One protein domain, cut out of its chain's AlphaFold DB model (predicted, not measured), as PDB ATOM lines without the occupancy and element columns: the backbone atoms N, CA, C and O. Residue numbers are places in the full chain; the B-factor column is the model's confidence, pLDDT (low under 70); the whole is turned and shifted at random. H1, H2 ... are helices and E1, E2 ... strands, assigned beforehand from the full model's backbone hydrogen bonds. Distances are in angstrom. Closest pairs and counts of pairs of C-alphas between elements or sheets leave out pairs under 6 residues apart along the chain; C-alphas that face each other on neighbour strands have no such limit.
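Overview. This is residues 32 to 129, 142 to 190 and 359 to 372 of the 382 residues of the protein "Hypothetical protein" of Symbiodinium sp. CCMP2592 (UniProt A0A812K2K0). Four helices make a crossed cluster: H2, H4 and H6 pack round H7, which has the centre nearest to the mean of the C-alphas. To one side of the cluster extends a small sheet of three strands, with H4 and H5 over one of its faces, and H4 also belongs to the cluster. The printed part has 161 residues, with seven named helices and three named strands in the order H1 H2 H3 E1 H4 E2 H5 E3 H6 H7; the sheet runs E1 E2 E3, parallel throughout, and the class is mostly helix. The whole is compact, with a radius of gyration of the C-alphas of 16.0 A, and its rounded outline spans 43 by 39 by 33 A.

Arrangement. Begin at H1, residues 32 to 36, which only just touches residues 184 to 187 alone of H6, residues 169 to 187: there are 3 pairs of C-alphas within 8 A, the closest those of Ala 32 and His 187, 7.2 A apart. H1 and H2, residues 39 to 51, meet only through their link. Look next at C-alphas 43 and 176, 6.0 A apart, the closest of H2 and H6, which touch through residues 172 to 180 alone of H6, at a steep tilt of 54 degrees, opposite ways. H3, residues 53 to 58, is close to H2 but not clearly touching, the closest C-alphas being those of Gln 48 and Val 56, 6.3 A apart. In E1, residues 65 to 69, find N 67, 2.9 A from O 99 of its parallel neighbour E2, residues 98 to 104, and within hydrogen-bond range. H4, residues 76 to 91, is on the sheet at a height over the sheet of 10.5 A, over E2, and runs along the strands, at 5 degrees to E2 on the local plane. Residues 40 to 45 alone of H2 touch H4, closest at C-alphas 41 and 87, 4.7 A apart. H5, residues 108 to 117, is on the same face as H4, with a height over the sheet of 9.5 A, over E2 and E3. Beside E2 you find E3, residues 121 to 123, its parallel neighbour, with N 123 and O 103 3.1 A apart. H7, residues 359 to 371, touches H4 at a steep tilt of 58 degrees, closest at C-alphas 80 and 362, 4.7 A apart. H7 also touches H2 at a shallow tilt of 25 degrees, the same way, closest at C-alphas 43 and 363, 6.3 A apart. Residues 169 to 177 alone of H6 touch H7, closest at C-alphas 173 and 367, 5.3 A apart. In each of the seven helices every O i to N i+4 pair is within hydrogen-bond range.

Along the chain. Find C-alpha 32 at (138.553, 289.822, 360.072), where H1 begins. H2 is 18.0 A from first to last C-alpha, H4 22.4 A and E2 16.9 A. The longest helix by residues, H6, runs 26.9 A from C-alpha 169 at (122.396, 284.455, 336.846). H7 runs 18.4 A and ends at C-alpha 371, (119.647, 279.246, 339.367).

Size, cuts and confidence. The C-alphas farthest apart are those of Val 129 and Leu 186, 46.9 A. Residues 130 to 141 are not printed, and C-alphas 129 and 142 are 20.5 A apart across this cut; residues 191 to 358 are not printed either, and C-alphas 190 and 359 are 12.9 A apart. Of the links that are printed whole, none is long, but residues 142 to 168 hold no named element. The mean pLDDT of the printed part is 74.0, and 61 residues are under 70, among them 99 to 111, 118 to 129 and 142 to 161.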
ATOM      1  N   ALA A  32     138.959 289.412 361.418       84.12
ATOM      2  CA  ALA A  32     138.553 289.822 360.072       84.12
ATOM      3  C   ALA A  32     138.861 288.744 359.017       84.12
ATOM      4  O   ALA A  32     138.040 288.467 358.142       84.12
ATOM      5  N   LEU A  33     140.009 288.068 359.144       86.12
ATOM      6  CA  LEU A  33     140.385 286.966 358.264       86.12
ATOM      7  C   LEU A  33     139.474 285.751 358.484       86.12
ATOM      8  O   LEU A  33     138.949 285.197 357.525       86.12
ATOM      9  N   VAL A  34     139.211 285.378 359.737       88.06
ATOM     10  CA  VAL A  34     138.269 284.296 360.080       88.06
ATOM     11  C   VAL A  34     136.867 284.579 359.522       88.06
ATOM     12  O   VAL A  34     136.248 283.691 358.935       88.06
ATOM     13  N   THR A  35     136.377 285.812 359.655       85.31
ATOM     14  CA  THR A  35     135.080 286.253 359.120       85.31
ATOM     15  C   THR A  35     135.042 286.170 357.597       85.31
ATOM     16  O   THR A  35     134.072 285.659 357.041       85.31
ATOM     17  N   ALA A  36     136.106 286.589 356.908       84.69
ATOM     18  CA  ALA A  36     136.188 286.492 355.453       84.69
ATOM     19  C   ALA A  36     136.069 285.044 354.955       84.69
ATOM     20  O   ALA A  36     135.411 284.786 353.952       84.69
ATOM     21  N   PHE A  37     136.622 284.078 355.688       89.75
ATOM     22  CA  PHE A  37     136.522 282.655 355.347       89.75
ATOM     23  C   PHE A  37     135.127 282.046 355.596       89.75
ATOM     24  O   PHE A  37     134.858 280.925 355.172       89.75
ATOM     25  N   ARG A  38     134.181 282.802 356.173       90.19
ATOM     26  CA  ARG A  38     132.752 282.433 356.223       90.19
ATOM     27  C   ARG A  38     131.967 282.857 354.981       90.19
ATOM     28  O   ARG A  38     130.761 282.631 354.918       90.19
ATOM     29  N   VAL A  39     132.616 283.464 353.986       89.75
ATOM     30  CA  VAL A  39     131.955 284.050 352.806       89.75
ATOM     31  C   VAL A  39     131.049 283.084 352.052       89.75
ATOM     32  O   VAL A  39     130.011 283.515 351.562       89.75
ATOM     33  N   MET A  40     131.367 281.788 352.005       92.44
ATOM     34  CA  MET A  40     130.490 280.809 351.353       92.44
ATOM     35  C   MET A  40     129.166 280.629 352.100       92.44
ATOM     36  O   MET A  40     128.121 280.576 351.463       92.44
ATOM     37  N   TYR A  41     129.185 280.608 353.436       92.50
ATOM     38  CA  TYR A  41     127.963 280.540 354.248       92.50
ATOM     39  C   TYR A  41     127.113 281.790 354.049       92.50
ATOM     40  O   TYR A  41     125.907 281.693 353.847       92.50
ATOM     41  N   MET A  42     127.754 282.959 354.035       92.25
ATOM     42  CA  MET A  42     127.068 284.227 353.785       92.25
ATOM     43  C   MET A  42     126.452 284.266 352.386       92.25
ATOM     44  O   MET A  42     125.290 284.624 352.236       92.25
ATOM     45  N   ALA A  43     127.197 283.835 351.364       92.62
ATOM     46  CA  ALA A  43     126.699 283.767 349.997       92.62
ATOM     47  C   ALA A  43     125.475 282.847 349.882       92.62
ATOM     48  O   ALA A  43     124.467 283.248 349.308       92.62
ATOM     49  N   VAL A  44     125.533 281.643 350.465       92.69
ATOM     50  CA  VAL A  44     124.396 280.708 350.474       92.69
ATOM     51  C   VAL A  44     123.202 281.300 351.229       92.69
ATOM     52  O   VAL A  44     122.087 281.229 350.718       92.69
ATOM     53  N   SER A  45     123.425 281.945 352.378       93.56
ATOM     54  CA  SER A  45     122.369 282.620 353.148       93.56
ATOM     55  C   SER A  45     121.674 283.707 352.326       93.56
ATOM     56  O   SER A  45     120.451 283.723 352.236       93.56
ATOM     57  N   HIS A  46     122.430 284.575 351.649       93.75
ATOM     58  CA  HIS A  46     121.853 285.629 350.809       93.75
ATOM     59  C   HIS A  46     121.124 285.077 349.581       93.75
ATOM     60  O   HIS A  46     120.096 285.616 349.177       93.75
ATOM     61  N   ILE A  47     121.601 283.969 349.007       92.69
ATOM     62  CA  ILE A  47     120.876 283.258 347.945       92.69
ATOM     63  C   ILE A  47     119.542 282.712 348.479       92.69
ATOM     64  O   ILE A  47     118.526 282.800 347.789       92.69
ATOM     65  N   GLN A  48     119.517 282.161 349.696       92.12
ATOM     66  CA  GLN A  48     118.282 281.693 350.336       92.12
ATOM     67  C   GLN A  48     117.315 282.843 350.630       92.12
ATOM     68  O   GLN A  48     116.117 282.680 350.415       92.12
ATOM     69  N   GLU A  49     117.812 283.996 351.075       91.56
ATOM     70  CA  GLU A  49     117.004 285.204 351.284       91.56
ATOM     71  C   GLU A  49     116.391 285.705 349.973       91.56
ATOM     72  O   GLU A  49     115.197 285.990 349.922       91.56
ATOM     73  N   LEU A  50     117.190 285.768 348.904       91.81
ATOM     74  CA  LEU A  50     116.740 286.256 347.603       91.81
ATOM     75  C   LEU A  50     115.702 285.329 346.963       91.81
ATOM     76  O   LEU A  50     114.749 285.794 346.340       91.81
ATOM     77  N   ARG A  51     115.911 284.012 347.063       87.81
ATOM     78  CA  ARG A  51     115.165 283.022 346.269       87.81
ATOM     79  C   ARG A  51     114.142 282.228 347.071       87.81
ATOM     80  O   ARG A  51     113.284 281.576 346.485       87.81
ATOM     81  N   GLY A  52     114.219 282.262 348.393       90.44
ATOM     82  CA  GLY A  52     113.445 281.392 349.266       90.44
ATOM     83  C   GLY A  52     114.026 279.979 349.356       90.44
ATOM     84  O   GLY A  52     114.598 279.429 348.411       90.44
ATOM     85  N   TYR A  53     113.844 279.371 350.527       89.31
ATOM     86  CA  TYR A  53     114.370 278.045 350.853       89.31
ATOM     87  C   TYR A  53     113.913 276.959 349.866       89.31
ATOM     88  O   TYR A  53     114.727 276.155 349.407       89.31
ATOM     89  N   ASP A  54     112.634 276.970 349.481       87.50
ATOM     90  CA  ASP A  54     112.054 275.944 348.609       87.50
ATOM     91  C   ASP A  54     112.730 275.908 347.234       87.50
ATOM     92  O   ASP A  54     113.105 274.834 346.765       87.50
ATOM     93  N   LEU A  55     112.975 277.068 346.614       88.00
ATOM     94  CA  LEU A  55     113.651 277.135 345.314       88.00
ATOM     95  C   LEU A  55     115.120 276.713 345.411       88.00
ATOM     96  O   LEU A  55     115.619 276.022 344.520       88.00
ATOM     97  N   VAL A  56     115.812 277.077 346.493       87.75
ATOM     98  CA  VAL A  56     117.202 276.653 346.714       87.75
ATOM     99  C   VAL A  56     117.288 275.141 346.913       87.75
ATOM    100  O   VAL A  56     118.119 274.498 346.272       87.75
ATOM    101  N   SER A  57     116.397 274.548 347.711       87.50
ATOM    102  CA  SER A  57     116.366 273.096 347.952       87.50
ATOM    103  C   SER A  57     116.074 272.265 346.687       87.50
ATOM    104  O   SER A  57     116.458 271.097 346.585       87.50
ATOM    105  N   GLN A  58     115.420 272.864 345.687       86.00
ATOM    106  CA  GLN A  58     115.128 272.237 344.393       86.00
ATOM    107  C   GLN A  58     116.225 272.458 343.337       86.00
ATOM    108  O   GLN A  58     116.208 271.806 342.287       86.00
ATOM    109  N   SER A  59     117.176 273.355 343.599       87.75
ATOM    110  CA  SER A  59     118.257 273.702 342.674       87.75
ATOM    111  C   SER A  59     119.434 272.718 342.714       87.75
ATOM    112  O   SER A  59     119.584 271.947 343.663       87.75
ATOM    113  N   LEU A  60     120.325 272.777 341.719       85.00
ATOM    114  CA  LEU A  60     121.591 272.030 341.707       85.00
ATOM    115  C   LEU A  60     122.548 272.442 342.831       85.00
ATOM    116  O   LEU A  60     123.504 271.725 343.098       85.00
ATOM    117  N   LEU A  61     122.300 273.560 343.518       86.25
ATOM    118  CA  LEU A  61     123.064 273.907 344.713       86.25
ATOM    119  C   LEU A  61     122.810 272.902 345.844       86.25
ATOM    120  O   LEU A  61     123.738 272.540 346.550       86.25
ATOM    121  N   ALA A  62     121.571 272.427 345.993       85.38
ATOM    122  CA  ALA A  62     121.173 271.468 347.027       85.38
ATOM    123  C   ALA A  62     121.045 270.027 346.504       85.38
ATOM    124  O   ALA A  62     120.740 269.111 347.269       85.38
ATOM    125  N   ARG A  63     121.250 269.813 345.199       78.81
ATOM    126  CA  ARG A  63     121.168 268.498 344.558       78.81
ATOM    127  C   ARG A  63     122.526 268.108 343.990       78.81
ATOM    128  O   ARG A  63     123.244 268.922 343.426       78.81
ATOM    129  N   GLY A  64     122.882 266.837 344.125       69.69
ATOM    130  CA  GLY A  64     124.117 266.309 343.557       69.69
ATOM    131  C   GLY A  64     124.246 266.563 342.065       69.69
ATOM    132  O   GLY A  64     123.292 266.346 341.323       69.69
ATOM    133  N   CYS A  65     125.437 266.954 341.620       73.44
ATOM    134  CA  CYS A  65     125.747 267.036 340.199       73.44
ATOM    135  C   CYS A  65     127.197 266.646 339.912       73.44
ATOM    136  O   CYS A  65     128.064 266.622 340.788       73.44
ATOM    137  N   ALA A  66     127.441 266.281 338.660       71.06
ATOM    138  CA  ALA A  66     128.774 266.071 338.130       71.06
ATOM    139  C   ALA A  66     129.240 267.358 337.445       71.06
ATOM    140  O   ALA A  66     128.472 267.962 336.697       71.06
ATOM    141  N   ALA A  67     130.485 267.760 337.681       69.19
ATOM    142  CA  ALA A  67     131.087 268.919 337.032       69.19
ATOM    143  C   ALA A  67     132.438 268.578 336.403       69.19
ATOM    144  O   ALA A  67     133.172 267.702 336.870       69.19
ATOM    145  N   THR A  68     132.768 269.320 335.352       67.38
ATOM    146  CA  THR A  68     134.077 269.306 334.701       67.38
ATOM    147  C   THR A  68     134.627 270.721 334.700       67.38
ATOM    148  O   THR A  68     133.904 271.673 334.401       67.38
ATOM    149  N   THR A  69     135.902 270.862 335.044       68.62
ATOM    150  CA  THR A  69     136.588 272.151 335.124       68.62
ATOM    151  C   THR A  69     137.682 272.211 334.062       68.62
ATOM    152  O   THR A  69     138.541 271.337 333.952       68.62
ATOM    153  N   HIS A  70     137.651 273.261 333.246       66.25
ATOM    154  CA  HIS A  70     138.685 273.546 332.251       66.25
ATOM    155  C   HIS A  70     139.437 274.804 332.673       66.25
ATOM    156  O   HIS A  70     139.274 275.869 332.079       66.25
ATOM    157  N   PHE A  71     140.197 274.705 333.763       65.12
ATOM    158  CA  PHE A  71     140.897 275.850 334.327       65.12
ATOM    159  C   PHE A  71     142.332 275.492 334.699       65.12
ATOM    160  O   PHE A  71     142.558 274.530 335.424       65.12
ATOM    161  N   SER A  72     143.289 276.309 334.247       59.41
ATOM    162  CA  SER A  72     144.667 276.227 334.730       59.41
ATOM    163  C   SER A  72     144.788 277.001 336.035       59.41
ATOM    164  O   SER A  72     144.583 278.217 336.039       59.41
ATOM    165  N   GLY A  73     145.168 276.342 337.120       62.97
ATOM    166  CA  GLY A  73     145.416 277.039 338.376       62.97
ATOM    167  C   GLY A  73     145.036 276.220 339.588       62.97
ATOM    168  O   GLY A  73     143.891 276.265 340.031       62.97
ATOM    169  N   VAL A  74     146.041 275.526 340.130       73.94
ATOM    170  CA  VAL A  74     146.188 275.080 341.531       73.94
ATOM    171  C   VAL A  74     144.953 274.492 342.216       73.94
ATOM    172  O   VAL A  74     144.849 274.527 343.440       73.94
ATOM    173  N   GLY A  75     144.006 273.959 341.450       78.56
ATOM    174  CA  GLY A  75     142.724 273.454 341.922       78.56
ATOM    175  C   GLY A  75     141.823 274.475 342.629       78.56
ATOM    176  O   GLY A  75     141.137 274.115 343.586       78.56
ATOM    177  N   CYS A  76     141.838 275.752 342.221       84.62
ATOM    178  CA  CYS A  76     141.001 276.793 342.841       84.62
ATOM    179  C   CYS A  76     139.504 276.452 342.808       84.62
ATOM    180  O   CYS A  76     138.779 276.791 343.742       84.62
ATOM    181  N   VAL A  77     139.032 275.812 341.732       83.62
ATOM    182  CA  VAL A  77     137.611 275.487 341.551       83.62
ATOM    183  C   VAL A  77     137.192 274.356 342.482       83.62
ATOM    184  O   VAL A  77     136.144 274.435 343.115       83.62
ATOM    185  N   GLU A  78     138.040 273.346 342.621       85.25
ATOM    186  CA  GLU A  78     137.844 272.190 343.485       85.25
ATOM    187  C   GLU A  78     137.819 272.620 344.952       85.25
ATOM    188  O   GLU A  78     136.925 272.224 345.702       85.25
ATOM    189  N   VAL A  79     138.742 273.504 345.354       88.25
ATOM    190  CA  VAL A  79     138.734 274.072 346.707       88.25
ATOM    191  C   VAL A  79     137.484 274.921 346.924       88.25
ATOM    192  O   VAL A  79     136.790 274.716 347.916       88.25
ATOM    193  N   ALA A  80     137.141 275.815 345.991       90.00
ATOM    194  CA  ALA A  80     135.942 276.650 346.094       90.00
ATOM    195  C   ALA A  80     134.656 275.826 346.226       90.00
ATOM    196  O   ALA A  80     133.801 276.139 347.051       90.00
ATOM    197  N   ALA A  81     134.535 274.749 345.457       88.12
ATOM    198  CA  ALA A  81     133.414 273.832 345.552       88.12
ATOM    199  C   ALA A  81     133.376 273.054 346.866       88.12
ATOM    200  O   ALA A  81     132.288 272.836 347.388       88.12
ATOM    201  N   ASN A  82     134.524 272.660 347.420       87.94
ATOM    202  CA  ASN A  82     134.559 272.032 348.737       87.94
ATOM    203  C   ASN A  82     134.118 273.016 349.835       87.94
ATOM    204  O   ASN A  82     133.333 272.653 350.712       87.94
ATOM    205  N   LEU A  83     134.548 274.283 349.765       91.12
ATOM    206  CA  LEU A  83     134.057 275.321 350.679       91.12
ATOM    207  C   LEU A  83     132.536 275.503 350.540       91.12
ATOM    208  O   LEU A  83     131.816 275.556 351.537       91.12
ATOM    209  N   LEU A  84     132.043 275.566 349.300       90.62
ATOM    210  CA  LEU A  84     130.622 275.719 349.007       90.62
ATOM    211  C   LEU A  84     129.798 274.514 349.477       90.62
ATOM    212  O   LEU A  84     128.739 274.701 350.065       90.62
ATOM    213  N   HIS A  85     130.295 273.290 349.279       89.62
ATOM    214  CA  HIS A  85     129.650 272.060 349.739       89.62
ATOM    215  C   HIS A  85     129.323 272.121 351.232       89.62
ATOM    216  O   HIS A  85     128.188 271.864 351.632       89.62
ATOM    217  N   ASN A  86     130.307 272.508 352.045       89.25
ATOM    218  CA  ASN A  86     130.150 272.591 353.494       89.25
ATOM    219  C   ASN A  86     129.207 273.733 353.900       89.25
ATOM    220  O   ASN A  86     128.359 273.549 354.774       89.25
ATOM    221  N   ALA A  87     129.272 274.873 353.206       90.31
ATOM    222  CA  ALA A  87     128.327 275.969 353.410       90.31
ATOM    223  C   ALA A  87     126.871 275.565 353.119       90.31
ATOM    224  O   ALA A  87     125.973 275.882 353.901       90.31
ATOM    225  N   VAL A  88     126.630 274.828 352.030       88.38
ATOM    226  CA  VAL A  88     125.297 274.309 351.686       88.38
ATOM    227  C   VAL A  88     124.823 273.282 352.711       88.38
ATOM    228  O   VAL A  88     123.689 273.383 353.178       88.38
ATOM    229  N   ALA A  89     125.689 272.342 353.103       87.00
ATOM    230  CA  ALA A  89     125.361 271.311 354.087       87.00
ATOM    231  C   ALA A  89     124.885 271.911 355.416       87.00
ATOM    232  O   ALA A  89     123.915 271.430 356.002       87.00
ATOM    233  N   ALA A  90     125.514 273.001 355.855       86.50
ATOM    234  CA  ALA A  90     125.114 273.707 357.065       86.50
ATOM    235  C   ALA A  90     123.834 274.543 356.906       86.50
ATOM    236  O   ALA A  90     123.079 274.674 357.867       86.50
ATOM    237  N   SER A  91     123.588 275.121 355.725       84.88
ATOM    238  CA  SER A  91     122.537 276.139 355.538       84.88
ATOM    239  C   SER A  91     121.214 275.581 355.000       84.88
ATOM    240  O   SER A  91     120.152 276.139 355.266       84.88
ATOM    241  N   VAL A  92     121.252 274.488 354.229       78.75
ATOM    242  CA  VAL A  92     120.079 273.945 353.506       78.75
ATOM    243  C   VAL A  92     119.674 272.554 354.019       78.75
ATOM    244  O   VAL A  92     118.780 271.934 353.459       78.75
ATOM    245  N   GLN A  93     120.341 272.019 355.054       73.56
ATOM    246  CA  GLN A  93     120.183 270.619 355.507       73.56
ATOM    247  C   GLN A  93     120.275 269.591 354.356       73.56
ATOM    248  O   GLN A  93     119.733 268.489 354.433       73.56
ATOM    249  N   GLY A  94     120.952 269.960 353.269       63.84
ATOM    250  CA  GLY A  94     121.067 269.181 352.045       63.84
ATOM    251  C   GLY A  94     122.531 268.941 351.719       63.84
ATOM    252  O   GLY A  94     123.372 269.814 351.915       63.84
ATOM    253  N   ALA A  95     122.857 267.757 351.210       64.00
ATOM    254  CA  ALA A  95     124.189 267.511 350.682       64.00
ATOM    255  C   ALA A  95     124.278 268.092 349.264       64.00
ATOM    256  O   ALA A  95     123.439 267.780 348.421       64.00
ATOM    257  N   MET A  96     125.330 268.860 348.971       73.44
ATOM    258  CA  MET A  96     125.727 269.192 347.598       73.44
ATOM    259  C   MET A  96     126.803 268.198 347.139       73.44
ATOM    260  O   MET A  96     127.976 268.570 347.161       73.44
ATOM    261  N   PRO A  97     126.519 266.925 346.787       66.94
ATOM    262  CA  PRO A  97     127.569 266.039 346.305       66.94
ATOM    263  C   PRO A  97     127.947 266.460 344.880       66.94
ATOM    264  O   PRO A  97     127.533 265.840 343.901       66.94
ATOM    265  N   LEU A  98     128.704 267.553 344.772       71.25
ATOM    266  CA  LEU A  98     129.363 267.969 343.551       71.25
ATOM    267  C   LEU A  98     130.559 267.046 343.354       71.25
ATOM    268  O   LEU A  98     131.493 267.033 344.157       71.25
ATOM    269  N   ARG A  99     130.513 266.243 342.297       69.31
ATOM    270  CA  ARG A  99     131.605 265.344 341.929       69.31
ATOM    271  C   ARG A  99     132.330 265.916 340.727       69.31
ATOM    272  O   ARG A  99     131.746 266.037 339.652       69.31
ATOM    273  N   PHE A 100     133.606 266.230 340.896       67.12
ATOM    274  CA  PHE A 100     134.458 266.586 339.770       67.12
ATOM    275  C   PHE A 100     134.838 265.324 339.003       67.12
ATOM    276  O   PHE A 100     135.524 264.447 339.529       67.12
ATOM    277  N   VAL A 101     134.348 265.214 337.771       56.78
ATOM    278  CA  VAL A 101     134.596 264.055 336.899       56.78
ATOM    279  C   VAL A 101     135.895 264.238 336.123       56.78
ATOM    280  O   VAL A 101     136.591 263.261 335.846       56.78
ATOM    281  N   ALA A 102     136.240 265.489 335.813       57.53
ATOM    282  CA  ALA A 102     137.448 265.823 335.086       57.53
ATOM    283  C   ALA A 102     137.947 267.240 335.377       57.53
ATOM    284  O   ALA A 102     137.147 268.169 335.499       57.53
ATOM    285  N   ALA A 103     139.271 267.378 335.430       61.50
ATOM    286  CA  ALA A 103     139.973 268.652 335.505       61.50
ATOM    287  C   ALA A 103     141.066 268.693 334.426       61.50
ATOM    288  O   ALA A 103     141.756 267.694 334.193       61.50
ATOM    289  N   CYS A 104     141.205 269.833 333.751       60.91
ATOM    290  CA  CYS A 104     142.236 270.051 332.736       60.91
ATOM    291  C   CYS A 104     143.249 271.081 333.208       60.91
ATOM    292  O   CYS A 104     142.916 272.261 333.304       60.91
ATOM    293  N   ASP A 105     144.493 270.648 333.402       61.66
ATOM    294  CA  ASP A 105     145.611 271.549 333.657       61.66
ATOM    295  C   ASP A 105     146.808 271.154 332.783       61.66
ATOM    296  O   ASP A 105     147.147 269.976 332.641       61.66
ATOM    297  N   SER A 106     147.437 272.148 332.158       60.09
ATOM    298  CA  SER A 106     148.634 271.952 331.338       60.09
ATOM    299  C   SER A 106     149.908 271.824 332.179       60.09
ATOM    300  O   SER A 106     150.915 271.297 331.704       60.09
ATOM    301  N   SER A 107     149.900 272.312 333.423       65.12
ATOM    302  CA  SER A 107     151.028 272.193 334.344       65.12
ATOM    303  C   SER A 107     151.033 270.813 334.997       65.12
ATOM    304  O   SER A 107     150.119 270.453 335.738       65.12
ATOM    305  N   ARG A 108     152.117 270.047 334.795       68.50
ATOM    306  CA  ARG A 108     152.335 268.750 335.470       68.50
ATOM    307  C   ARG A 108     152.230 268.879 336.992       68.50
ATOM    308  O   ARG A 108     151.748 267.968 337.654       68.50
ATOM    309  N   HIS A 109     152.686 270.005 337.530       67.69
ATOM    310  CA  HIS A 109     152.652 270.271 338.957       67.69
ATOM    311  C   HIS A 109     151.213 270.467 339.464       67.69
ATOM    312  O   HIS A 109     150.791 269.787 340.398       67.69
ATOM    313  N   CYS A 110     150.419 271.307 338.792       66.81
ATOM    314  CA  CYS A 110     149.005 271.496 339.134       66.81
ATOM    315  C   CYS A 110     148.180 270.216 338.915       66.81
ATOM    316  O   CYS A 110     147.298 269.916 339.716       66.81
ATOM    317  N   ALA A 111     148.509 269.411 337.899       68.19
ATOM    318  CA  ALA A 111     147.887 268.106 337.687       68.19
ATOM    319  C   ALA A 111     148.096 267.162 338.885       68.19
ATOM    320  O   ALA A 111     147.148 266.508 339.308       68.19
ATOM    321  N   ASN A 112     149.292 267.127 339.486       72.38
ATOM    322  CA  ASN A 112     149.544 266.319 340.684       72.38
ATOM    323  C   ASN A 112     148.707 266.787 341.886       72.38
ATOM    324  O   ASN A 112     148.159 265.955 342.606       72.38
ATOM    325  N   VAL A 113     148.564 268.103 342.075       69.88
ATOM    326  CA  VAL A 113     147.700 268.680 343.122       69.88
ATOM    327  C   VAL A 113     146.241 268.279 342.917       69.88
ATOM    328  O   VAL A 113     145.562 267.905 343.870       69.88
ATOM    329  N   LEU A 114     145.760 268.307 341.673       68.12
ATOM    330  CA  LEU A 114     144.404 267.881 341.326       68.12
ATOM    331  C   LEU A 114     144.191 266.378 341.554       68.12
ATOM    332  O   LEU A 114     143.165 265.993 342.108       68.12
ATOM    333  N   ILE A 115     145.169 265.539 341.193       70.75
ATOM    334  CA  ILE A 115     145.139 264.091 341.464       70.75
ATOM    335  C   ILE A 115     145.064 263.829 342.970       70.75
ATOM    336  O   ILE A 115     144.260 263.014 343.404       70.75
ATOM    337  N   ALA A 116     145.855 264.543 343.774       70.56
ATOM    338  CA  ALA A 116     145.846 264.386 345.226       70.56
ATOM    339  C   ALA A 116     144.513 264.810 345.876       70.56
ATOM    340  O   ALA A 116     144.174 264.324 346.951       70.56
ATOM    341  N   ARG A 117     143.749 265.706 345.234       71.50
ATOM    342  CA  ARG A 117     142.457 266.211 345.735       71.50
ATOM    343  C   ARG A 117     141.236 265.444 345.240       71.50
ATOM    344  O   ARG A 117     140.164 265.588 345.825       71.50
ATOM    345  N   GLY A 118     141.356 264.716 344.135       59.28
ATOM    346  CA  GLY A 118     140.218 264.164 343.404       59.28
ATOM    347  C   GLY A 118     140.164 262.637 343.371       59.28
ATOM    348  O   GLY A 118     141.159 261.943 343.542       59.28
ATOM    349  N   HIS A 119     138.977 262.117 343.052       51.81
ATOM    350  CA  HIS A 119     138.740 260.719 342.654       51.81
ATOM    351  C   HIS A 119     138.522 260.573 341.128       51.81
ATOM    352  O   HIS A 119     138.037 259.542 340.667       51.81
ATOM    353  N   GLY A 120     138.795 261.630 340.350       50.06
ATOM    354  CA  GLY A 120     138.419 261.765 338.937       50.06
ATOM    355  C   GLY A 120     139.587 261.666 337.950       50.06
ATOM    356  O   GLY A 120     140.754 261.600 338.331       50.06
ATOM    357  N   CYS A 121     139.262 261.664 336.654       45.12
ATOM    358  CA  CYS A 121     140.245 261.572 335.576       45.12
ATOM    359  C   CYS A 121     140.838 262.961 335.289       45.12
ATOM    360  O   CYS A 121     140.125 263.872 334.868       45.12
ATOM    361  N   VAL A 122     142.138 263.150 335.521       52.22
ATOM    362  CA  VAL A 122     142.833 264.394 335.155       52.22
ATOM    363  C   VAL A 122     143.321 264.265 333.719       52.22
ATOM    364  O   VAL A 122     144.187 263.441 333.419       52.22
ATOM    365  N   PHE A 123     142.766 265.074 332.819       45.91
ATOM    366  CA  PHE A 123     143.186 265.064 331.424       45.91
ATOM    367  C   PHE A 123     144.397 265.974 331.243       45.91
ATOM    368  O   PHE A 123     144.309 267.196 331.368       45.91
ATOM    369  N   ARG A 124     145.527 265.356 330.904       40.91
ATOM    370  CA  ARG A 124     146.731 266.030 330.424       40.91
ATOM    371  C   ARG A 124     146.580 266.181 328.907       40.91
ATOM    372  O   ARG A 124     146.371 265.183 328.229       40.91
ATOM    373  N   ASP A 125     146.631 267.406 328.392       35.97
ATOM    374  CA  ASP A 125     146.643 267.715 326.947       35.97
ATOM    375  C   ASP A 125     145.302 267.660 326.175       35.97
ATOM    376  O   ASP A 125     145.273 267.303 324.996       35.97
ATOM    377  N   MET A 126     144.183 268.111 326.760       34.84
ATOM    378  CA  MET A 126     143.014 268.453 325.929       34.84
ATOM    379  C   MET A 126     143.242 269.778 325.188       34.84
ATOM    380  O   MET A 126     143.197 270.857 325.778       34.84
ATOM    381  N   ARG A 127     143.463 269.705 323.870       30.08
ATOM    382  CA  ARG A 127     143.362 270.866 322.976       30.08
ATOM    383  C   ARG A 127     141.887 271.137 322.712       30.08
ATOM    384  O   ARG A 127     141.239 270.366 322.009       30.08
ATOM    385  N   LEU A 128     141.362 272.233 323.255       32.72
ATOM    386  CA  LEU A 128     140.051 272.740 322.866       32.72
ATOM    387  C   LEU A 128     140.134 273.185 321.395       32.72
ATOM    388  O   LEU A 128     140.655 274.256 321.090       32.72
ATOM    389  N   VAL A 129     139.674 272.341 320.472       25.69
ATOM    390  CA  VAL A 129     139.460 272.736 319.078       25.69
ATOM    391  C   VAL A 129     138.131 273.478 319.045       25.69
ATOM    392  O   VAL A 129     137.071 272.860 318.983       25.69
ATOM    393  N   GLU A 142     126.093 283.972 327.593       30.95
ATOM    394  CA  GLU A 142     126.025 285.265 328.270       30.95
ATOM    395  C   GLU A 142     127.420 285.622 328.782       30.95
ATOM    396  O   GLU A 142     127.978 285.003 329.689       30.95
ATOM    397  N   VAL A 143     128.025 286.605 328.120       29.41
ATOM    398  CA  VAL A 143     129.313 287.182 328.492       29.41
ATOM    399  C   VAL A 143     129.085 288.106 329.684       29.41
ATOM    400  O   VAL A 143     128.721 289.269 329.530       29.41
ATOM    401  N   LEU A 144     129.288 287.581 330.892       32.97
ATOM    402  CA  LEU A 144     129.210 288.364 332.122       32.97
ATOM    403  C   LEU A 144     130.437 289.281 332.224       32.97
ATOM    404  O   LEU A 144     131.525 288.865 332.622       32.97
ATOM    405  N   SER A 145     130.273 290.547 331.829       28.80
ATOM    406  CA  SER A 145     131.296 291.582 331.982       28.80
ATOM    407  C   SER A 145     131.059 292.382 333.264       28.80
ATOM    408  O   SER A 145     130.157 293.218 333.307       28.80
ATOM    409  N   SER A 146     131.900 292.203 334.285       32.25
ATOM    410  CA  SER A 146     132.086 293.259 335.288       32.25
ATOM    411  C   SER A 146     133.173 294.212 334.781       32.25
ATOM    412  O   SER A 146     134.296 293.808 334.467       32.25
ATOM    413  N   LYS A 147     132.799 295.482 334.598       31.03
ATOM    414  CA  LYS A 147     133.719 296.567 334.261       31.03
ATOM    415  C   LYS A 147     134.412 296.992 335.546       31.03
ATOM    416  O   LYS A 147     133.795 297.672 336.346       31.03
ATOM    417  N   GLU A 148     135.651 296.548 335.729       32.53
ATOM    418  CA  GLU A 148     136.774 297.274 336.346       32.53
ATOM    419  C   GLU A 148     137.875 296.260 336.685       32.53
ATOM    420  O   GLU A 148     137.665 295.349 337.478       32.53
ATOM    421  N   THR A 149     139.061 296.431 336.081       37.16
ATOM    422  CA  THR A 149     140.231 295.522 336.109       37.16
ATOM    423  C   THR A 149     140.004 294.190 335.378       37.16
ATOM    424  O   THR A 149     139.093 293.455 335.718       37.16
ATOM    425  N   ARG A 150     140.798 293.926 334.319       40.00
ATOM    426  CA  ARG A 150     140.705 292.785 333.370       40.00
ATOM    427  C   ARG A 150     139.489 291.861 333.584       40.00
ATOM    428  O   ARG A 150     139.575 291.005 334.467       40.00
ATOM    429  N   PRO A 151     138.418 291.963 332.769       47.81
ATOM    430  CA  PRO A 151     137.258 291.094 332.918       47.81
ATOM    431  C   PRO A 151     137.721 289.642 332.800       47.81
ATOM    432  O   PRO A 151     138.116 289.179 331.730       47.81
ATOM    433  N   ARG A 152     137.741 288.927 333.928       51.88
ATOM    434  CA  ARG A 152     137.842 287.473 333.901       51.88
ATOM    435  C   ARG A 152     136.496 286.998 333.377       51.88
ATOM    436  O   ARG A 152     135.469 287.252 333.999       51.88
ATOM    437  N   LEU A 153     136.509 286.411 332.188       56.16
ATOM    438  CA  LEU A 153     135.314 285.875 331.562       56.16
ATOM    439  C   LEU A 153     135.037 284.508 332.170       56.16
ATOM    440  O   LEU A 153     135.827 283.578 332.004       56.16
ATOM    441  N   TYR A 154     133.928 284.412 332.887       61.97
ATOM    442  CA  TYR A 154     133.423 283.147 333.384       61.97
ATOM    443  C   TYR A 154     132.326 282.667 332.441       61.97
ATOM    444  O   TYR A 154     131.354 283.382 332.209       61.97
ATOM    445  N   PHE A 155     132.482 281.460 331.902       64.56
ATOM    446  CA  PHE A 155     131.469 280.829 331.065       64.56
ATOM    447  C   PHE A 155     130.818 279.692 331.840       64.56
ATOM    448  O   PHE A 155     131.503 278.792 332.327       64.56
ATOM    449  N   ALA A 156     129.493 279.723 331.923       66.50
ATOM    450  CA  ALA A 156     128.691 278.601 332.374       66.50
ATOM    451  C   ALA A 156     127.737 278.217 331.248       66.50
ATOM    452  O   ALA A 156     126.938 279.029 330.791       66.50
ATOM    453  N   LEU A 157     127.851 276.977 330.780       68.75
ATOM    454  CA  LEU A 157     126.973 276.438 329.751       68.75
ATOM    455  C   LEU A 157     125.873 275.646 330.445       68.75
ATOM    456  O   LEU A 157     126.111 274.559 330.968       68.75
ATOM    457  N   VAL A 158     124.673 276.217 330.469       66.25
ATOM    458  CA  VAL A 158     123.490 275.607 331.076       66.25
ATOM    459  C   VAL A 158     122.428 275.454 329.999       66.25
ATOM    460  O   VAL A 158     122.212 276.356 329.190       66.25
ATOM    461  N   ARG A 159     121.744 274.306 329.972       69.81
ATOM    462  CA  ARG A 159     120.585 274.155 329.094       69.81
ATOM    463  C   ARG A 159     119.446 275.041 329.597       69.81
ATOM    464  O   ARG A 159     119.125 275.028 330.783       69.81
ATOM    465  N   ARG A 160     118.821 275.796 328.693       67.81
ATOM    466  CA  ARG A 160     117.787 276.790 329.029       67.81
ATOM    467  C   ARG A 160     116.602 276.202 329.803       67.81
ATOM    468  O   ARG A 160     116.077 276.856 330.693       67.81
ATOM    469  N   ASP A 161     116.200 274.977 329.479       69.19
ATOM    470  CA  ASP A 161     115.123 274.238 330.149       69.19
ATOM    471  C   ASP A 161     115.471 273.812 331.584       69.19
ATOM    472  O   ASP A 161     114.585 273.447 332.352       69.19
ATOM    473  N   CYS A 162     116.746 273.888 331.967       70.50
ATOM    474  CA  CYS A 162     117.195 273.632 333.327       70.50
ATOM    475  C   CYS A 162     117.253 274.898 334.188       70.50
ATOM    476  O   CYS A 162     117.502 274.775 335.379       70.50
ATOM    477  N   LEU A 163     117.033 276.104 333.659       74.19
ATOM    478  CA  LEU A 163     117.010 277.313 334.490       74.19
ATOM    479  C   LEU A 163     115.696 277.421 335.267       74.19
ATOM    480  O   LEU A 163     114.626 277.068 334.771       74.19
ATOM    481  N   LEU A 164     115.773 277.909 336.502       73.81
ATOM    482  CA  LEU A 164     114.584 278.201 337.294       73.81
ATOM    483  C   LEU A 164     113.834 279.398 336.681       73.81
ATOM    484  O   LEU A 164     114.471 280.376 336.274       73.81
ATOM    485  N   PRO A 165     112.490 279.356 336.616       67.25
ATOM    486  CA  PRO A 165     111.699 280.450 336.060       67.25
ATOM    487  C   PRO A 165     112.042 281.800 336.707       67.25
ATOM    488  O   PRO A 165     112.171 281.891 337.927       67.25
ATOM    489  N   GLY A 166     112.198 282.844 335.887       68.25
ATOM    490  CA  GLY A 166     112.428 284.219 336.351       68.25
ATOM    491  C   GLY A 166     113.791 284.485 336.999       68.25
ATOM    492  O   GLY A 166     113.938 285.503 337.663       68.25
ATOM    493  N   THR A 167     114.768 283.584 336.848       69.81
ATOM    494  CA  THR A 167     116.088 283.739 337.476       69.81
ATOM    495  C   THR A 167     117.161 284.102 336.448       69.81
ATOM    496  O   THR A 167     117.518 283.271 335.615       69.81
ATOM    497  N   ASP A 168     117.698 285.318 336.547       82.31
ATOM    498  CA  ASP A 168     118.902 285.760 335.839       82.31
ATOM    499  C   ASP A 168     120.146 285.476 336.710       82.31
ATOM    500  O   ASP A 168     120.176 285.773 337.909       82.31
ATOM    501  N   VAL A 169     121.163 284.828 336.130       82.38
ATOM    502  CA  VAL A 169     122.396 284.455 336.846       82.38
ATOM    503  C   VAL A 169     123.225 285.691 337.202       82.38
ATOM    504  O   VAL A 169     123.834 285.724 338.275       82.38
ATOM    505  N   ALA A 170     123.255 286.692 336.320       81.56
ATOM    506  CA  ALA A 170     123.972 287.942 336.519       81.56
ATOM    507  C   ALA A 170     123.368 288.728 337.682       81.56
ATOM    508  O   ALA A 170     124.107 289.132 338.581       81.56
ATOM    509  N   ASP A 171     122.042 288.867 337.701       83.69
ATOM    510  CA  ASP A 171     121.329 289.584 338.763       83.69
ATOM    511  C   ASP A 171     121.539 288.904 340.119       83.69
ATOM    512  O   ASP A 171     121.847 289.564 341.113       83.69
ATOM    513  N   ASN A 172     121.451 287.570 340.160       85.50
ATOM    514  CA  ASN A 172     121.710 286.802 341.376       85.50
ATOM    515  C   ASN A 172     123.154 286.998 341.872       85.50
ATOM    516  O   ASN A 172     123.385 287.306 343.041       85.50
ATOM    517  N   TYR A 173     124.137 286.878 340.975       86.62
ATOM    518  CA  TYR A 173     125.545 287.086 341.317       86.62
ATOM    519  C   TYR A 173     125.814 288.513 341.808       86.62
ATOM    520  O   TYR A 173     126.529 288.707 342.797       86.62
ATOM    521  N   GLN A 174     125.238 289.515 341.140       86.69
ATOM    522  CA  GLN A 174     125.372 290.917 341.515       86.69
ATOM    523  C   GLN A 174     124.764 291.175 342.895       86.69
ATOM    524  O   GLN A 174     125.448 291.759 343.738       86.69
ATOM    525  N   PHE A 175     123.549 290.683 343.150       89.69
ATOM    526  CA  PHE A 175     122.890 290.795 344.450       89.69
ATOM    527  C   PHE A 175     123.765 290.216 345.567       89.69
ATOM    528  O   PHE A 175     124.068 290.907 346.541       89.69
ATOM    529  N   VAL A 176     124.248 288.978 345.411       88.81
ATOM    530  CA  VAL A 176     125.111 288.332 346.414       88.81
ATOM    531  C   VAL A 176     126.391 289.138 346.629       88.81
ATOM    532  O   VAL A 176     126.806 289.357 347.765       88.81
ATOM    533  N   CYS A 177     127.012 289.629 345.556       89.31
ATOM    534  CA  CYS A 177     128.210 290.458 345.657       89.31
ATOM    535  C   CYS A 177     127.955 291.776 346.405       89.31
ATOM    536  O   CYS A 177     128.811 292.210 347.175       89.31
ATOM    537  N   GLU A 178     126.809 292.422 346.197       88.75
ATOM    538  CA  GLU A 178     126.415 293.636 346.919       88.75
ATOM    539  C   GLU A 178     126.205 293.364 348.411       88.75
ATOM    540  O   GLU A 178     126.771 294.087 349.237       88.75
ATOM    541  N   GLN A 179     125.504 292.282 348.762       91.81
ATOM    542  CA  GLN A 179     125.304 291.881 350.159       91.81
ATOM    543  C   GLN A 179     126.629 291.554 350.856       91.81
ATOM    544  O   GLN A 179     126.904 292.045 351.951       91.81
ATOM    545  N   LEU A 180     127.513 290.803 350.192       87.81
ATOM    546  CA  LEU A 180     128.836 290.489 350.730       87.81
ATOM    547  C   LEU A 180     129.687 291.748 350.928       87.81
ATOM    548  O   LEU A 180     130.362 291.868 351.949       87.81
ATOM    549  N   ARG A 181     129.653 292.709 349.995       86.62
ATOM    550  CA  ARG A 181     130.355 293.994 350.169       86.62
ATOM    551  C   ARG A 181     129.803 294.776 351.355       86.62
ATOM    552  O   ARG A 181     130.597 295.298 352.134       86.62
ATOM    553  N   ALA A 182     128.479 294.836 351.511       85.81
ATOM    554  CA  ALA A 182     127.845 295.494 352.650       85.81
ATOM    555  C   ALA A 182     128.251 294.831 353.978       85.81
ATOM    556  O   ALA A 182     128.639 295.522 354.920       85.81
ATOM    557  N   HIS A 183     128.268 293.496 354.026       84.56
ATOM    558  CA  HIS A 183     128.724 292.742 355.192       84.56
ATOM    559  C   HIS A 183     130.198 293.027 355.524       84.56
ATOM    560  O   HIS A 183     130.540 293.312 356.671       84.56
ATOM    561  N   MET A 184     131.079 293.013 354.519       83.56
ATOM    562  CA  MET A 184     132.506 293.308 354.708       83.56
ATOM    563  C   MET A 184     132.754 294.762 355.123       83.56
ATOM    564  O   MET A 184     133.680 295.026 355.887       83.56
ATOM    565  N   ALA A 185     131.928 295.705 354.669       82.62
ATOM    566  CA  ALA A 185     132.000 297.093 355.116       82.62
ATOM    567  C   ALA A 185     131.621 297.244 356.601       82.62
ATOM    568  O   ALA A 185     132.223 298.058 357.297       82.62
ATOM    569  N   LEU A 186     130.667 296.446 357.092       83.62
ATOM    570  CA  LEU A 186     130.221 296.475 358.488       83.62
ATOM    571  C   LEU A 186     131.201 295.775 359.442       83.62
ATOM    572  O   LEU A 186     131.457 296.268 360.538       83.62
ATOM    573  N   HIS A 187     131.735 294.622 359.036       79.31
ATOM    574  CA  HIS A 187     132.553 293.761 359.899       79.31
ATOM    575  C   HIS A 187     134.066 293.907 359.685       79.31
ATOM    576  O   HIS A 187     134.848 293.324 360.436       79.31
ATOM    577  N   GLY A 188     134.471 294.706 358.697       80.00
ATOM    578  CA  GLY A 188     135.859 294.892 358.293       80.00
ATOM    579  C   GLY A 188     136.314 293.823 357.300       80.00
ATOM    580  O   GLY A 188     136.214 292.623 357.551       80.00
ATOM    581  N   ALA A 189     136.850 294.268 356.163       82.44
ATOM    582  CA  ALA A 189     137.515 293.385 355.213       82.44
ATOM    583  C   ALA A 189     138.903 292.976 355.746       82.44
ATOM    584  O   ALA A 189     139.569 293.797 356.384       82.44
ATOM    585  N   PRO A 190     139.368 291.745 355.467       84.88
ATOM    586  CA  PRO A 190     140.715 291.333 355.831       84.88
ATOM    587  C   PRO A 190     141.740 292.208 355.112       84.88
ATOM    588  O   PRO A 190     141.613 292.516 353.924       84.88
ATOM    589  N   PHE A 359     137.200 282.498 346.776       88.44
ATOM    590  CA  PHE A 359     135.910 283.086 347.133       88.44
ATOM    591  C   PHE A 359     135.123 283.628 345.939       88.44
ATOM    592  O   PHE A 359     133.910 283.461 345.894       88.44
ATOM    593  N   GLN A 360     135.785 284.218 344.942       86.94
ATOM    594  CA  GLN A 360     135.093 284.681 343.736       86.94
ATOM    595  C   GLN A 360     134.526 283.499 342.950       86.94
ATOM    596  O   GLN A 360     133.380 283.545 342.514       86.94
ATOM    597  N   VAL A 361     135.311 282.423 342.826       86.19
ATOM    598  CA  VAL A 361     134.879 281.189 342.160       86.19
ATOM    599  C   VAL A 361     133.698 280.564 342.889       86.19
ATOM    600  O   VAL A 361     132.710 280.217 342.256       86.19
ATOM    601  N   GLY A 362     133.768 280.448 344.215       88.75
ATOM    602  CA  GLY A 362     132.703 279.825 344.994       88.75
ATOM    603  C   GLY A 362     131.405 280.634 344.971       88.75
ATOM    604  O   GLY A 362     130.346 280.044 344.797       88.75
ATOM    605  N   VAL A 363     131.467 281.971 345.038       88.38
ATOM    606  CA  VAL A 363     130.277 282.836 344.910       88.38
ATOM    607  C   VAL A 363     129.665 282.717 343.514       88.38
ATOM    608  O   VAL A 363     128.444 282.629 343.379       88.38
ATOM    609  N   PHE A 364     130.498 282.658 342.474       88.12
ATOM    610  CA  PHE A 364     130.045 282.437 341.103       88.12
ATOM    611  C   PHE A 364     129.354 281.074 340.941       88.12
ATOM    612  O   PHE A 364     128.228 281.009 340.444       88.12
ATOM    613  N   LEU A 365     129.979 279.998 341.435       87.06
ATOM    614  CA  LEU A 365     129.398 278.653 341.443       87.06
ATOM    615  C   LEU A 365     128.077 278.615 342.216       87.06
ATOM    616  O   LEU A 365     127.098 278.082 341.702       87.06
ATOM    617  N   ALA A 366     128.028 279.199 343.415       90.06
ATOM    618  CA  ALA A 366     126.825 279.249 344.240       90.06
ATOM    619  C   ALA A 366     125.672 279.935 343.503       90.06
ATOM    620  O   ALA A 366     124.559 279.411 343.457       90.06
ATOM    621  N   SER A 367     125.970 281.072 342.868       89.50
ATOM    622  CA  SER A 367     124.994 281.848 342.106       89.50
ATOM    623  C   SER A 367     124.423 281.012 340.964       89.50
ATOM    624  O   SER A 367     123.215 280.804 340.921       89.50
ATOM    625  N   ILE A 368     125.274 280.424 340.115       86.56
ATOM    626  CA  ILE A 368     124.822 279.577 339.001       86.56
ATOM    627  C   ILE A 368     124.032 278.375 339.495       86.56
ATOM    628  O   ILE A 368     122.903 278.175 339.061       86.56
ATOM    629  N   LEU A 369     124.605 277.572 340.395       87.62
ATOM    630  CA  LEU A 369     123.997 276.321 340.845       87.62
ATOM    631  C   LEU A 369     122.645 276.559 341.513       87.62
ATOM    632  O   LEU A 369     121.750 275.727 341.384       87.62
ATOM    633  N   SER A 370     122.472 277.709 342.171       89.62
ATOM    634  CA  SER A 370     121.176 278.086 342.721       89.62
ATOM    635  C   SER A 370     120.145 278.374 341.630       89.62
ATOM    636  O   SER A 370     118.982 278.040 341.809       89.62
ATOM    637  N   CYS A 371     120.541 278.929 340.482       86.62
ATOM    638  CA  CYS A 371     119.647 279.246 339.367       86.62
ATOM    639  C   CYS A 371     119.268 278.025 338.516       86.62
ATOM    640  O   CYS A 371     118.310 278.109 337.748       86.62
ATOM    641  N   VAL A 372     119.987 276.904 338.624       82.75
ATOM    642  CA  VAL A 372     119.706 275.695 337.835       82.75
ATOM    643  C   VAL A 372     118.794 274.751 338.612       82.75
ATOM    644  O   VAL A 372     119.130 274.289 339.697       82.75
TER     645      VAL A 372